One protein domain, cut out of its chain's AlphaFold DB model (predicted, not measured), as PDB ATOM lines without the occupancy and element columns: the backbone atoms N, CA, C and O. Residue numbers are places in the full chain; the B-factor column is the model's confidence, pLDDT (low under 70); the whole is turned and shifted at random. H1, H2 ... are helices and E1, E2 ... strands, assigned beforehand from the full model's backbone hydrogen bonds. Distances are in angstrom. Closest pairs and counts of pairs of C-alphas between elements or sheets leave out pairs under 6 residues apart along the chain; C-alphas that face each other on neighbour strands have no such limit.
ATOM      1  N   GLU A  45      30.972 -12.064 -25.280       93.69
ATOM      2  CA  GLU A  45      31.093 -11.794 -26.718       93.69
ATOM      3  C   GLU A  45      32.021 -10.590 -26.965       93.69
ATOM      4  O   GLU A  45      32.034  -9.646 -26.172       93.69
ATOM      5  N   GLU A  46      32.761 -10.603 -28.076       90.94
ATOM      6  CA  GLU A  46      33.743  -9.564 -28.444       90.94
ATOM      7  C   GLU A  46      33.124  -8.151 -28.494       90.94
ATOM      8  O   GLU A  46      33.725  -7.179 -28.044       90.94
ATOM      9  N   ASP A  47      31.878  -8.018 -28.965       92.19
ATOM     10  CA  ASP A  47      31.186  -6.724 -29.044       92.19
ATOM     11  C   ASP A  47      30.846  -6.143 -27.664       92.19
ATOM     12  O   ASP A  47      30.885  -4.925 -27.456       92.19
ATOM     13  N   GLN A  48      30.519  -7.008 -26.704       93.25
ATOM     14  CA  GLN A  48      30.301  -6.610 -25.321       93.25
ATOM     15  C   GLN A  48      31.628  -6.279 -24.624       93.25
ATOM     16  O   GLN A  48      31.672  -5.314 -23.859       93.25
ATOM     17  N   GLU A  49      32.694  -7.025 -24.909       95.06
ATOM     18  CA  GLU A  49      34.040  -6.771 -24.391       95.06
ATOM     19  C   GLU A  49      34.558  -5.405 -24.834       95.06
ATOM     20  O   GLU A  49      34.853  -4.574 -23.975       95.06
ATOM     21  N   GLU A  50      34.559  -5.114 -26.142       95.19
ATOM     22  CA  GLU A  50      34.993  -3.811 -26.669       95.19
ATOM     23  C   GLU A  50      34.193  -2.656 -26.053       95.19
ATOM     24  O   GLU A  50      34.718  -1.566 -25.809       95.19
ATOM     25  N   ARG A  51      32.902  -2.874 -25.782       95.94
ATOM     26  CA  ARG A  51      32.040  -1.859 -25.167       95.94
ATOM     27  C   ARG A  51      32.405  -1.583 -23.707       95.94
ATOM     28  O   ARG A  51      32.145  -0.476 -23.237       95.94
ATOM     29  N   ILE A  52      32.944  -2.568 -22.988       97.31
ATOM     30  CA  ILE A  52      33.243  -2.493 -21.551       97.31
ATOM     31  C   ILE A  52      34.697  -2.114 -21.306       97.31
ATOM     32  O   ILE A  52      34.960  -1.215 -20.511       97.31
ATOM     33  N   PHE A  53      35.632  -2.731 -22.014       97.69
ATOM     34  CA  PHE A  53      37.068  -2.529 -21.824       97.69
ATOM     35  C   PHE A  53      37.680  -1.580 -22.857       97.69
ATOM     36  O   PHE A  53      38.845  -1.213 -22.741       97.69
ATOM     37  N   GLY A  54      36.875  -1.088 -23.801       96.56
ATOM     38  CA  GLY A  54      37.338  -0.214 -24.870       96.56
ATOM     39  C   GLY A  54      37.979  -1.009 -26.006       96.56
ATOM     40  O   GLY A  54      38.352  -2.170 -25.860       96.56
ATOM     41  N   ARG A  55      38.109  -0.379 -27.174       94.12
ATOM     42  CA  ARG A  55      38.818  -0.999 -28.299       94.12
ATOM     43  C   ARG A  55      40.296  -1.106 -27.964       94.12
ATOM     44  O   ARG A  55      40.886  -0.094 -27.603       94.12
ATOM     45  N   LEU A  56      40.889  -2.281 -28.176       91.94
ATOM     46  CA  LEU A  56      42.279  -2.555 -27.786       91.94
ATOM     47  C   LEU A  56      42.514  -2.299 -26.286       91.94
ATOM     48  O   LEU A  56      43.565  -1.789 -25.903       91.94
ATOM     49  N   ASP A  57      41.506  -2.598 -25.464       95.75
ATOM     50  CA  ASP A  57      41.571  -2.556 -24.003       95.75
ATOM     51  C   ASP A  57      41.894  -1.171 -23.412       95.75
ATOM     52  O   ASP A  57      42.441  -1.054 -22.314       95.75
ATOM     53  N   THR A  58      41.546  -0.085 -24.117       97.69
ATOM     54  CA  THR A  58      41.876   1.294 -23.704       97.69
ATOM     55  C   THR A  58      41.327   1.699 -22.338       97.69
ATOM     56  O   THR A  58      41.908   2.565 -21.688       97.69
ATOM     57  N   ASP A  59      40.221   1.094 -21.906       98.12
ATOM     58  CA  ASP A  59      39.587   1.348 -20.610       98.12
ATOM     59  C   ASP A  59      39.896   0.250 -19.573       98.12
ATOM     60  O   ASP A  59      39.497   0.375 -18.417       98.12
ATOM     61  N   LEU A  60      40.602  -0.829 -19.939       98.31
ATOM     62  CA  LEU A  60      40.873  -1.953 -19.032       98.31
ATOM     63  C   LEU A  60      41.642  -1.498 -17.790       98.31
ATOM     64  O   LEU A  60      41.212  -1.749 -16.667       98.31
ATOM     65  N   HIS A  61      42.741  -0.768 -17.993       97.94
ATOM     66  CA  HIS A  61      43.601  -0.344 -16.891       97.94
ATOM     67  C   HIS A  61      42.883   0.589 -15.908       97.94
ATOM     68  O   HIS A  61      43.032   0.438 -14.696       97.94
ATOM     69  N   CYS A  62      42.086   1.549 -16.397       97.81
ATOM     70  CA  CYS A  62      41.365   2.445 -15.492       97.81
ATOM     71  C   CYS A  62      40.291   1.688 -14.708       97.81
ATOM     72  O   CYS A  62      40.141   1.941 -13.516       97.81
ATOM     73  N   ILE A  63      39.618   0.714 -15.333       98.38
ATOM     74  CA  ILE A  63      38.662  -0.153 -14.645       98.38
ATOM     75  C   ILE A  63      39.373  -0.935 -13.542       98.38
ATOM     76  O   ILE A  63      38.941  -0.835 -12.404       98.38
ATOM     77  N   GLU A  64      40.479  -1.628 -13.829       98.31
ATOM     78  CA  GLU A  64      41.252  -2.381 -12.826       98.31
ATOM     79  C   GLU A  64      41.653  -1.531 -11.611       98.31
ATOM     80  O   GLU A  64      41.465  -1.934 -10.458       98.31
ATOM     81  N   VAL A  65      42.181  -0.332 -11.874       97.44
ATOM     82  CA  VAL A  65      42.591   0.622 -10.838       97.44
ATOM     83  C   VAL A  65      41.386   1.063 -10.011       97.44
ATOM     84  O   VAL A  65      41.435   1.030  -8.784       97.44
ATOM     85  N   HIS A  66      40.298   1.458 -10.668       98.00
ATOM     86  CA  HIS A  66      39.133   2.028 -10.005       98.00
ATOM     87  C   HIS A  66      38.276   0.993  -9.275       98.00
ATOM     88  O   HIS A  66      37.665   1.325  -8.263       98.00
ATOM     89  N   SER A  67      38.225  -0.257  -9.732       97.06
ATOM     90  CA  SER A  67      37.534  -1.329  -9.016       97.06
ATOM     91  C   SER A  67      38.414  -2.049  -8.001       97.06
ATOM     92  O   SER A  67      37.898  -2.896  -7.278       97.06
ATOM     93  N   HIS A  68      39.711  -1.735  -7.917       96.31
ATOM     94  CA  HIS A  68      40.670  -2.481  -7.100       96.31
ATOM     95  C   HIS A  68      40.668  -3.981  -7.434       96.31
ATOM     96  O   HIS A  68      40.608  -4.841  -6.554       96.31
ATOM     97  N   THR A  69      40.718  -4.306  -8.726       97.25
ATOM     98  CA  THR A  69      40.746  -5.688  -9.220       97.25
ATOM     99  C   THR A  69      41.804  -5.862 -10.294       97.25
ATOM    100  O   THR A  69      42.139  -4.916 -10.993       97.25
ATOM    101  N   PHE A  70      42.262  -7.091 -10.480       97.88
ATOM    102  CA  PHE A  70      42.990  -7.510 -11.671       97.88
ATOM    103  C   PHE A  70      42.035  -8.237 -12.623       97.88
ATOM    104  O   PHE A  70      41.248  -9.081 -12.181       97.88
ATOM    105  N   ILE A  71      42.092  -7.906 -13.911       98.31
ATOM    106  CA  ILE A  71      41.206  -8.426 -14.951       98.31
ATOM    107  C   ILE A  71      42.058  -8.987 -16.088       98.31
ATOM    108  O   ILE A  71      42.784  -8.271 -16.766       98.31
ATOM    109  N   GLN A  72      41.921 -10.286 -16.337       97.75
ATOM    110  CA  GLN A  72      42.553 -10.948 -17.471       97.75
ATOM    111  C   GLN A  72      41.517 -11.218 -18.563       97.75
ATOM    112  O   GLN A  72      40.510 -11.891 -18.319       97.75
ATOM    113  N   LEU A  73      41.803 -10.712 -19.763       96.88
ATOM    114  CA  LEU A  73      41.042 -10.941 -20.986       96.88
ATOM    115  C   LEU A  73      41.799 -11.930 -21.876       96.88
ATOM    116  O   LEU A  73      42.964 -11.725 -22.213       96.88
ATOM    117  N   GLU A  74      41.145 -13.027 -22.239       95.88
ATOM    118  CA  GLU A  74      41.673 -14.009 -23.184       95.88
ATOM    119  C   GLU A  74      40.729 -14.113 -24.376       95.88
ATOM    120  O   GLU A  74      39.729 -14.833 -24.324       95.88
ATOM    121  N   GLY A  75      41.035 -13.358 -25.431       92.12
ATOM    122  CA  GLY A  75      40.253 -13.332 -26.663       92.12
ATOM    123  C   GLY A  75      40.259 -14.664 -27.409       92.12
ATOM    124  O   GLY A  75      41.185 -15.466 -27.268       92.12
ATOM    125  N   TRP A  76      39.230 -14.893 -28.233       90.06
ATOM    126  CA  TRP A  76      39.107 -16.096 -29.075       90.06
ATOM    127  C   TRP A  76      39.215 -17.411 -28.289       90.06
ATOM    128  O   TRP A  76      39.697 -18.425 -28.796       90.06
ATOM    129  N   PHE A  77      38.771 -17.397 -27.031       89.00
ATOM    130  CA  PHE A  77      38.914 -18.525 -26.121       89.00
ATOM    131  C   PHE A  77      38.018 -19.705 -26.513       89.00
ATOM    132  O   PHE A  77      38.390 -20.867 -26.339       89.00
ATOM    133  N   THR A  78      36.826 -19.424 -27.044       88.25
ATOM    134  CA  THR A  78      35.901 -20.451 -27.540       88.25
ATOM    135  C   THR A  78      35.899 -20.515 -29.067       88.25
ATOM    136  O   THR A  78      36.247 -19.557 -29.754       88.25
ATOM    137  N   ALA A  79      35.425 -21.634 -29.631       88.19
ATOM    138  CA  ALA A  79      35.278 -21.795 -31.083       88.19
ATOM    139  C   ALA A  79      34.307 -20.781 -31.722       88.19
ATOM    140  O   ALA A  79      34.315 -20.609 -32.938       88.19
ATOM    141  N   THR A  80      33.462 -20.127 -30.918       88.88
ATOM    142  CA  THR A  80      32.563 -19.057 -31.368       88.88
ATOM    143  C   THR A  80      33.181 -17.665 -31.237       88.88
ATOM    144  O   THR A  80      32.491 -16.693 -31.517       88.88
ATOM    145  N   GLY A  81      34.451 -17.561 -30.829       89.25
ATOM    146  CA  GLY A  81      35.170 -16.294 -30.692       89.25
ATOM    147  C   GLY A  81      34.939 -15.570 -29.367       89.25
ATOM    148  O   GLY A  81      35.336 -14.422 -29.244       89.25
ATOM    149  N   GLN A  82      34.316 -16.209 -28.369       93.62
ATOM    150  CA  GLN A  82      34.082 -15.555 -27.078       93.62
ATOM    151  C   GLN A  82      35.383 -15.389 -26.304       93.62
ATOM    152  O   GLN A  82      36.240 -16.278 -26.303       93.62
ATOM    153  N   THR A  83      35.464 -14.295 -25.564       94.81
ATOM    154  CA  THR A  83      36.559 -13.985 -24.657       94.81
ATOM    155  C   THR A  83      36.307 -14.599 -23.295       94.81
ATOM    156  O   THR A  83      35.205 -14.504 -22.748       94.81
ATOM    157  N   ARG A  84      37.331 -15.229 -22.718       96.44
ATOM    158  CA  ARG A  84      37.312 -15.625 -21.309       96.44
ATOM    159  C   ARG A  84      37.770 -14.446 -20.463       96.44
ATOM    160  O   ARG A  84      38.888 -13.968 -20.620       96.44
ATOM    161  N   VAL A  85      36.910 -14.018 -19.549       97.12
ATOM    162  CA  VAL A  85      37.182 -12.942 -18.594       97.12
ATOM    163  C   VAL A  85      37.424 -13.554 -17.224       97.12
ATOM    164  O   VAL A  85      36.584 -14.305 -16.728       97.12
ATOM    165  N   THR A  86      38.554 -13.214 -16.609       97.50
ATOM    166  CA  THR A  86      38.911 -13.614 -15.242       97.50
ATOM    167  C   THR A  86      39.087 -12.372 -14.379       97.50
ATOM    168  O   THR A  86      39.896 -11.516 -14.716       97.50
ATOM    169  N   ILE A  87      38.367 -12.278 -13.258       97.88
ATOM    170  CA  ILE A  87      38.443 -11.146 -12.323       97.88
ATOM    171  C   ILE A  87      38.929 -11.627 -10.952       97.88
ATOM    172  O   ILE A  87      38.331 -12.511 -10.324       97.88
ATOM    173  N   VAL A  88      39.998 -10.999 -10.468       97.31
ATOM    174  CA  VAL A  88      40.644 -11.240  -9.172       97.31
ATOM    175  C   VAL A  88      40.583  -9.963  -8.339       97.31
ATOM    176  O   VAL A  88      40.754  -8.874  -8.877       97.31
ATOM    177  N   GLY A  89      40.338 -10.073  -7.036       96.06
ATOM    178  CA  GLY A  89      40.228  -8.918  -6.148       96.06
ATOM    179  C   GLY A  89      39.200  -9.124  -5.036       96.06
ATOM    180  O   GLY A  89      38.676 -10.234  -4.877       96.06
ATOM    181  N   PRO A  90      38.888  -8.059  -4.278       94.94
ATOM    182  CA  PRO A  90      37.892  -8.100  -3.215       94.94
ATOM    183  C   PRO A  90      36.554  -8.688  -3.700       94.94
ATOM    184  O   PRO A  90      36.101  -8.346  -4.802       94.94
ATOM    185  N   PRO A  91      35.904  -9.581  -2.930       92.38
ATOM    186  CA  PRO A  91      34.635 -10.203  -3.317       92.38
ATOM    187  C   PRO A  91      33.557  -9.205  -3.762       92.38
ATOM    188  O   PRO A  91      32.884  -9.439  -4.765       92.38
ATOM    189  N   GLU A  92      33.439  -8.078  -3.067       92.88
ATOM    190  CA  GLU A  92      32.460  -7.025  -3.330       92.88
ATOM    191  C   GLU A  92      32.740  -6.331  -4.667       92.88
ATOM    192  O   GLU A  92      31.825  -6.116  -5.459       92.88
ATOM    193  N   ALA A  93      34.012  -6.048  -4.966       95.31
ATOM    194  CA  ALA A  93      34.417  -5.447  -6.233       95.31
ATOM    195  C   ALA A  93      34.149  -6.385  -7.418       95.31
ATOM    196  O   ALA A  93      33.595  -5.969  -8.439       95.31
ATOM    197  N   ARG A  94      34.462  -7.679  -7.266       95.06
ATOM    198  CA  ARG A  94      34.156  -8.699  -8.284       95.06
ATOM    199  C   ARG A  94      32.657  -8.810  -8.539       95.06
ATOM    200  O   ARG A  94      32.230  -8.875  -9.690       95.06
ATOM    201  N   GLN A  95      31.857  -8.815  -7.477       93.81
ATOM    202  CA  GLN A  95      30.401  -8.864  -7.570       93.81
ATOM    203  C   GLN A  95      29.834  -7.616  -8.250       93.81
ATOM    204  O   GLN A  95      28.970  -7.733  -9.121       93.81
ATOM    205  N   TRP A  96      30.344  -6.438  -7.901       96.56
ATOM    206  CA  TRP A  96      29.945  -5.178  -8.515       96.56
ATOM    207  C   TRP A  96      30.226  -5.173 -10.025       96.56
ATOM    208  O   TRP A  96      29.328  -4.875 -10.818       96.56
ATOM    209  N   LEU A  97      31.433  -5.587 -10.439       97.00
ATOM    210  CA  LEU A  97      31.803  -5.696 -11.856       97.00
ATOM    211  C   LEU A  97      30.934  -6.715 -12.592       97.00
ATOM    212  O   LEU A  97      30.467  -6.448 -13.697       97.00
ATOM    213  N   PHE A  98      30.657  -7.864 -11.975       95.12
ATOM    214  CA  PHE A  98      29.780  -8.863 -12.572       95.12
ATOM    215  C   PHE A  98      28.367  -8.331 -12.802       95.12
ATOM    216  O   PHE A  98      27.792  -8.544 -13.868       95.12
ATOM    217  N   LEU A  99      27.812  -7.597 -11.836       94.81
ATOM    218  CA  LEU A  99      26.495  -6.979 -11.961       94.81
ATOM    219  C   LEU A  99      26.464  -5.927 -13.065       94.81
ATOM    220  O   LEU A  99      25.519  -5.918 -13.847       94.81
ATOM    221  N   MET A 100      27.498  -5.089 -13.175       96.31
ATOM    222  CA  MET A 100      27.640  -4.150 -14.291       96.31
ATOM    223  C   MET A 100      27.582  -4.891 -15.634       96.31
ATOM    224  O   MET A 100      26.783  -4.535 -16.503       96.31
ATOM    225  N   ILE A 101      28.385  -5.946 -15.783       95.00
ATOM    226  CA  ILE A 101      28.487  -6.743 -17.011       95.00
ATOM    227  C   ILE A 101      27.151  -7.418 -17.344       95.00
ATOM    228  O   ILE A 101      26.677  -7.324 -18.478       95.00
ATOM    229  N   LEU A 102      26.506  -8.048 -16.359       93.12
ATOM    230  CA  LEU A 102      25.190  -8.669 -16.525       93.12
ATOM    231  C   LEU A 102      24.117  -7.648 -16.911       93.12
ATOM    232  O   LEU A 102      23.332  -7.895 -17.825       93.12
ATOM    233  N   SER A 103      24.086  -6.496 -16.239       92.75
ATOM    234  CA  SER A 103      23.147  -5.417 -16.538       92.75
ATOM    235  C   SER A 103      23.331  -4.901 -17.967       92.75
ATOM    236  O   SER A 103      22.342  -4.697 -18.668       92.75
ATOM    237  N   MET A 104      24.573  -4.772 -18.442       91.56
ATOM    238  CA  MET A 104      24.863  -4.377 -19.823       91.56
ATOM    239  C   MET A 104      24.447  -5.418 -20.869       91.56
ATOM    240  O   MET A 104      24.050  -5.033 -21.968       91.56
ATOM    241  N   GLY A 105      24.515  -6.709 -20.535       88.44
ATOM    242  CA  GLY A 105      24.074  -7.811 -21.398       88.44
ATOM    243  C   GLY A 105      22.569  -8.114 -21.331       88.44
ATOM    244  O   GLY A 105      22.089  -9.014 -22.022       88.44
ATOM    245  N   SER A 106      21.809  -7.402 -20.493       89.62
ATOM    246  CA  SER A 106      20.371  -7.630 -20.318       89.62
ATOM    247  C   SER A 106      19.565  -7.203 -21.548       89.62
ATOM    248  O   SER A 106      19.940  -6.276 -22.252       89.62
ATOM    249  N   TRP A 107      18.410  -7.829 -21.786       88.94
ATOM    250  CA  TRP A 107      17.430  -7.368 -22.786       88.94
ATOM    251  C   TRP A 107      16.501  -6.273 -22.246       88.94
ATOM    252  O   TRP A 107      15.808  -5.610 -23.015       88.94
ATOM    253  N   ASP A 108      16.471  -6.101 -20.926       93.12
ATOM    254  CA  ASP A 108      15.715  -5.052 -20.254       93.12
ATOM    255  C   ASP A 108      16.460  -3.714 -20.384       93.12
ATOM    256  O   ASP A 108      17.600  -3.580 -19.930       93.12
ATOM    257  N   LEU A 109      15.805  -2.730 -21.004       92.44
ATOM    258  CA  LEU A 109      16.363  -1.399 -21.243       92.44
ATOM    259  C   LEU A 109      16.715  -0.671 -19.940       92.44
ATOM    260  O   LEU A 109      17.727   0.031 -19.904       92.44
ATOM    261  N   ASP A 110      15.946  -0.869 -18.869       93.50
ATOM    262  CA  ASP A 110      16.225  -0.247 -17.574       93.50
ATOM    263  C   ASP A 110      17.484  -0.856 -16.944       93.50
ATOM    264  O   ASP A 110      18.330  -0.142 -16.394       93.50
ATOM    265  N   GLN A 111      17.672  -2.173 -17.095       92.19
ATOM    266  CA  GLN A 111      18.904  -2.843 -16.672       92.19
ATOM    267  C   GLN A 111      20.101  -2.420 -17.523       92.19
ATOM    268  O   GLN A 111      21.161  -2.148 -16.962       92.19
ATOM    269  N   GLN A 112      19.950  -2.284 -18.842       93.62
ATOM    270  CA  GLN A 112      21.032  -1.779 -19.691       93.62
ATOM    271  C   GLN A 112      21.432  -0.351 -19.312       93.62
ATOM    272  O   GLN A 112      22.621  -0.056 -19.184       93.62
ATOM    273  N   ALA A 113      20.456   0.537 -19.092       94.56
ATOM    274  CA  ALA A 113      20.707   1.910 -18.665       94.56
ATOM    275  C   ALA A 113      21.428   1.954 -17.311       94.56
ATOM    276  O   ALA A 113      22.340   2.758 -17.113       94.56
ATOM    277  N   ARG A 114      21.066   1.055 -16.391       94.81
ATOM    278  CA  ARG A 114      21.776   0.873 -15.124       94.81
ATOM    279  C   ARG A 114      23.217   0.402 -15.335       94.81
ATOM    280  O   ARG A 114      24.123   1.005 -14.768       94.81
ATOM    281  N   GLY A 115      23.433  -0.618 -16.165       95.50
ATOM    282  CA  GLY A 115      24.767  -1.131 -16.485       95.50
ATOM    283  C   GLY A 115      25.670  -0.058 -17.095       95.50
ATOM    284  O   GLY A 115      26.823   0.072 -16.703       95.50
ATOM    285  N   LEU A 116      25.124   0.790 -17.972       96.75
ATOM    286  CA  LEU A 116      25.845   1.933 -18.541       96.75
ATOM    287  C   LEU A 116      26.251   2.969 -17.490       96.75
ATOM    288  O   LEU A 116      27.370   3.470 -17.543       96.75
ATOM    289  N   LYS A 117      25.374   3.279 -16.527       96.75
ATOM    290  CA  LYS A 117      25.710   4.186 -15.416       96.75
ATOM    291  C   LYS A 117      26.822   3.615 -14.540       96.75
ATOM    292  O   LYS A 117      27.724   4.348 -14.154       96.75
ATOM    293  N   MET A 118      26.770   2.314 -14.255       97.38
ATOM    294  CA  MET A 118      27.834   1.621 -13.530       97.38
ATOM    295  C   MET A 118      29.150   1.705 -14.314       97.38
ATOM    296  O   MET A 118      30.135   2.207 -13.784       97.38
ATOM    297  N   LEU A 119      29.156   1.354 -15.603       97.88
ATOM    298  CA  LEU A 119      30.353   1.446 -16.445       97.88
ATOM    299  C   LEU A 119      30.946   2.863 -16.477       97.88
ATOM    300  O   LEU A 119      32.156   3.035 -16.362       97.88
ATOM    301  N   GLN A 120      30.100   3.888 -16.601       97.75
ATOM    302  CA  GLN A 120      30.540   5.283 -16.533       97.75
ATOM    303  C   GLN A 120      31.165   5.620 -15.176       97.75
ATOM    304  O   GLN A 120      32.194   6.289 -15.149       97.75
ATOM    305  N   CYS A 121      30.583   5.145 -14.071       97.25
ATOM    306  CA  CYS A 121      31.109   5.361 -12.724       97.25
ATOM    307  C   CYS A 121      32.536   4.811 -12.587       97.25
ATOM    308  O   CYS A 121      33.461   5.585 -12.348       97.25
ATOM    309  N   VAL A 122      32.733   3.512 -12.847       98.00
ATOM    310  CA  VAL A 122      34.046   2.860 -12.676       98.00
ATOM    311  C   VAL A 122      35.091   3.356 -13.675       98.00
ATOM    312  O   VAL A 122      36.278   3.311 -13.391       98.00
ATOM    313  N   ARG A 123      34.700   3.887 -14.837       97.94
ATOM    314  CA  ARG A 123      35.653   4.535 -15.757       97.94
ATOM    315  C   ARG A 123      36.074   5.932 -15.302       97.94
ATOM    316  O   ARG A 123      37.153   6.386 -15.667       97.94
ATOM    317  N   SER A 124      35.233   6.615 -14.526       97.56
ATOM    318  CA  SER A 124      35.454   8.013 -14.138       97.56
ATOM    319  C   SER A 124      36.177   8.157 -12.801       97.56
ATOM    320  O   SER A 124      36.892   9.137 -12.606       97.56
ATOM    321  N   GLN A 125      35.969   7.222 -11.872       96.81
ATOM    322  CA  GLN A 125      36.502   7.305 -10.513       96.81
ATOM    323  C   GLN A 125      36.602   5.930  -9.848       96.81
ATOM    324  O   GLN A 125      35.905   4.993 -10.235       96.81
ATOM    325  N   ALA A 126      37.421   5.847  -8.797       97.06
ATOM    326  CA  ALA A 126      37.500   4.669  -7.945       97.06
ATOM    327  C   ALA A 126      36.168   4.377  -7.237       97.06
ATOM    328  O   ALA A 126      35.489   5.293  -6.766       97.06
ATOM    329  N   LEU A 127      35.819   3.092  -7.148       95.81
ATOM    330  CA  LEU A 127      34.640   2.611  -6.442       95.81
ATOM    331  C   LEU A 127      34.801   2.847  -4.943       95.81
ATOM    332  O   LEU A 127      35.786   2.442  -4.321       95.81
ATOM    333  N   THR A 128      33.795   3.478  -4.355       93.31
ATOM    334  CA  THR A 128      33.711   3.703  -2.916       93.31
ATOM    335  C   THR A 128      33.063   2.509  -2.214       93.31
ATOM    336  O   THR A 128      32.407   1.669  -2.832       93.31
ATOM    337  N   LYS A 129      33.189   2.443  -0.883       90.62
ATOM    338  CA  LYS A 129      32.480   1.432  -0.076       90.62
ATOM    339  C   LYS A 129      30.960   1.523  -0.251       90.62
ATOM    340  O   LYS A 129      30.295   0.492  -0.243       90.62
ATOM    341  N   ASP A 130      30.434   2.725  -0.479       89.81
ATOM    342  CA  ASP A 130      29.008   2.946  -0.734       89.81
ATOM    343  C   ASP A 130      28.588   2.392  -2.103       89.81
ATOM    344  O   ASP A 130      27.538   1.759  -2.209       89.81
ATOM    345  N   ASP A 131      29.427   2.544  -3.136       91.19
ATOM    346  CA  ASP A 131      29.176   1.954  -4.460       91.19
ATOM    347  C   ASP A 131      29.104   0.426  -4.382       91.19
ATOM    348  O   ASP A 131      28.206  -0.194  -4.961       91.19
ATOM    349  N   LEU A 132      30.038  -0.176  -3.638       91.44
ATOM    350  CA  LEU A 132      30.100  -1.618  -3.411       91.44
ATOM    351  C   LEU A 132      28.901  -2.119  -2.593       91.44
ATOM    352  O   LEU A 132      28.341  -3.163  -2.915       91.44
ATOM    353  N   ALA A 133      28.456  -1.363  -1.584       85.31
ATOM    354  CA  ALA A 133      27.298  -1.711  -0.757       85.31
ATOM    355  C   ALA A 133      25.951  -1.535  -1.484       85.31
ATOM    356  O   ALA A 133      24.983  -2.233  -1.180       85.31
ATOM    357  N   ALA A 134      25.870  -0.613  -2.447       80.38
ATOM    358  CA  ALA A 134      24.672  -0.389  -3.254       80.38
ATOM    359  C   ALA A 134      24.435  -1.491  -4.306       80.38
ATOM    360  O   ALA A 134      23.340  -1.587  -4.879       80.38
ATOM    361  N   ALA A 135      25.440  -2.327  -4.583       73.00
ATOM    362  CA  ALA A 135      25.291  -3.483  -5.452       73.00
ATOM    363  C   ALA A 135      24.431  -4.568  -4.767       73.00
ATOM    364  O   ALA A 135      24.745  -4.999  -3.660       73.00
TER     365      ALA A 135
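What this domain is: This is residues 45 to 135 of the 160 residues of the protein "putative KHDC1-like protein" of Pteropus vampyrus (UniProt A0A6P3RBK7). The two longest helices, H3 and H4, make a V that narrows toward the link between them, with the short helix H2 across the far end of H4 and a two-stranded hairpin, E1 and E2, beyond it. H1 has one end near both arms of the V and its other end near E2; H5 packs on the first part of H3, at the opposite end of the domain from the hairpin's turn at Ala 79. The printed part has 91 residues, with five named helices and two named strands in the order H1 H2 E1 E2 H3 H4 H5; the sheet is E1 - E2, antiparallel, and the class is mostly helix. The whole is compact, with a radius of gyration of the C-alphas of 12.6 A and spans of 39 by 29 by 21 A.

How they stand to each other: Begin at H1, residues 46 to 53, and go on to H2, residues 60 to 67; they are close but not clearly touching, their closest C-alphas being those of Phe 53 and Leu 60, 4.8 A apart. Next look at E1, residues 70 to 74, and E2, residues 83 to 88, an antiparallel hairpin at 164 degrees; N 70 and O 88 are 2.8 A apart and N 84 and O 74 are 2.9 A apart, both within hydrogen-bond range. Then find H3, residues 91 to 104, and H4, residues 109 to 124: H3 touches H4 with its residues 99 to 104 alone, opposite ways at a steep tilt of 49 degrees, closest at the C-alphas of Ser 103 and Gly 115, 4.6 A. H4 touches H2 with residues 122 to 123 alone, about perpendicular at 88 degrees, closest at the C-alphas of Ile 63 and Arg 123, 5.7 A. H1 is close but not clearly touching H4, the C-alphas of Ile 52 and Leu 119 being the closest at 7.1 A. Last comes H5, residues 129 to 134, which H3 touches with residues 92 to 96 alone, closest at the C-alphas of Glu 92 and Leu 132, 5.9 A; H4 and H5 are apart. In the five helices every O i to N i+4 pair is within hydrogen-bond range.

Where its parts are: Find C-alpha 46 at (33.743, -9.564, -28.444), where H1 begins; it is 10.2 A long and H2 10.6 A. E1 covers 13.3 A and E2 16.2 A. H3 runs 20.0 A, and H4 runs 22.4 A from C-alpha 109 at (16.363, -1.399, -21.243). H5, 8.6 A, ends at C-alpha 134, (24.672, -0.389, -3.254).

The domain as a whole: The C-alphas of Ala 79 and Asp 130 are the two farthest apart, 39.7 A. The printed part has no cut and no long link. Its mean pLDDT is 94.3, and no printed residue is under 70.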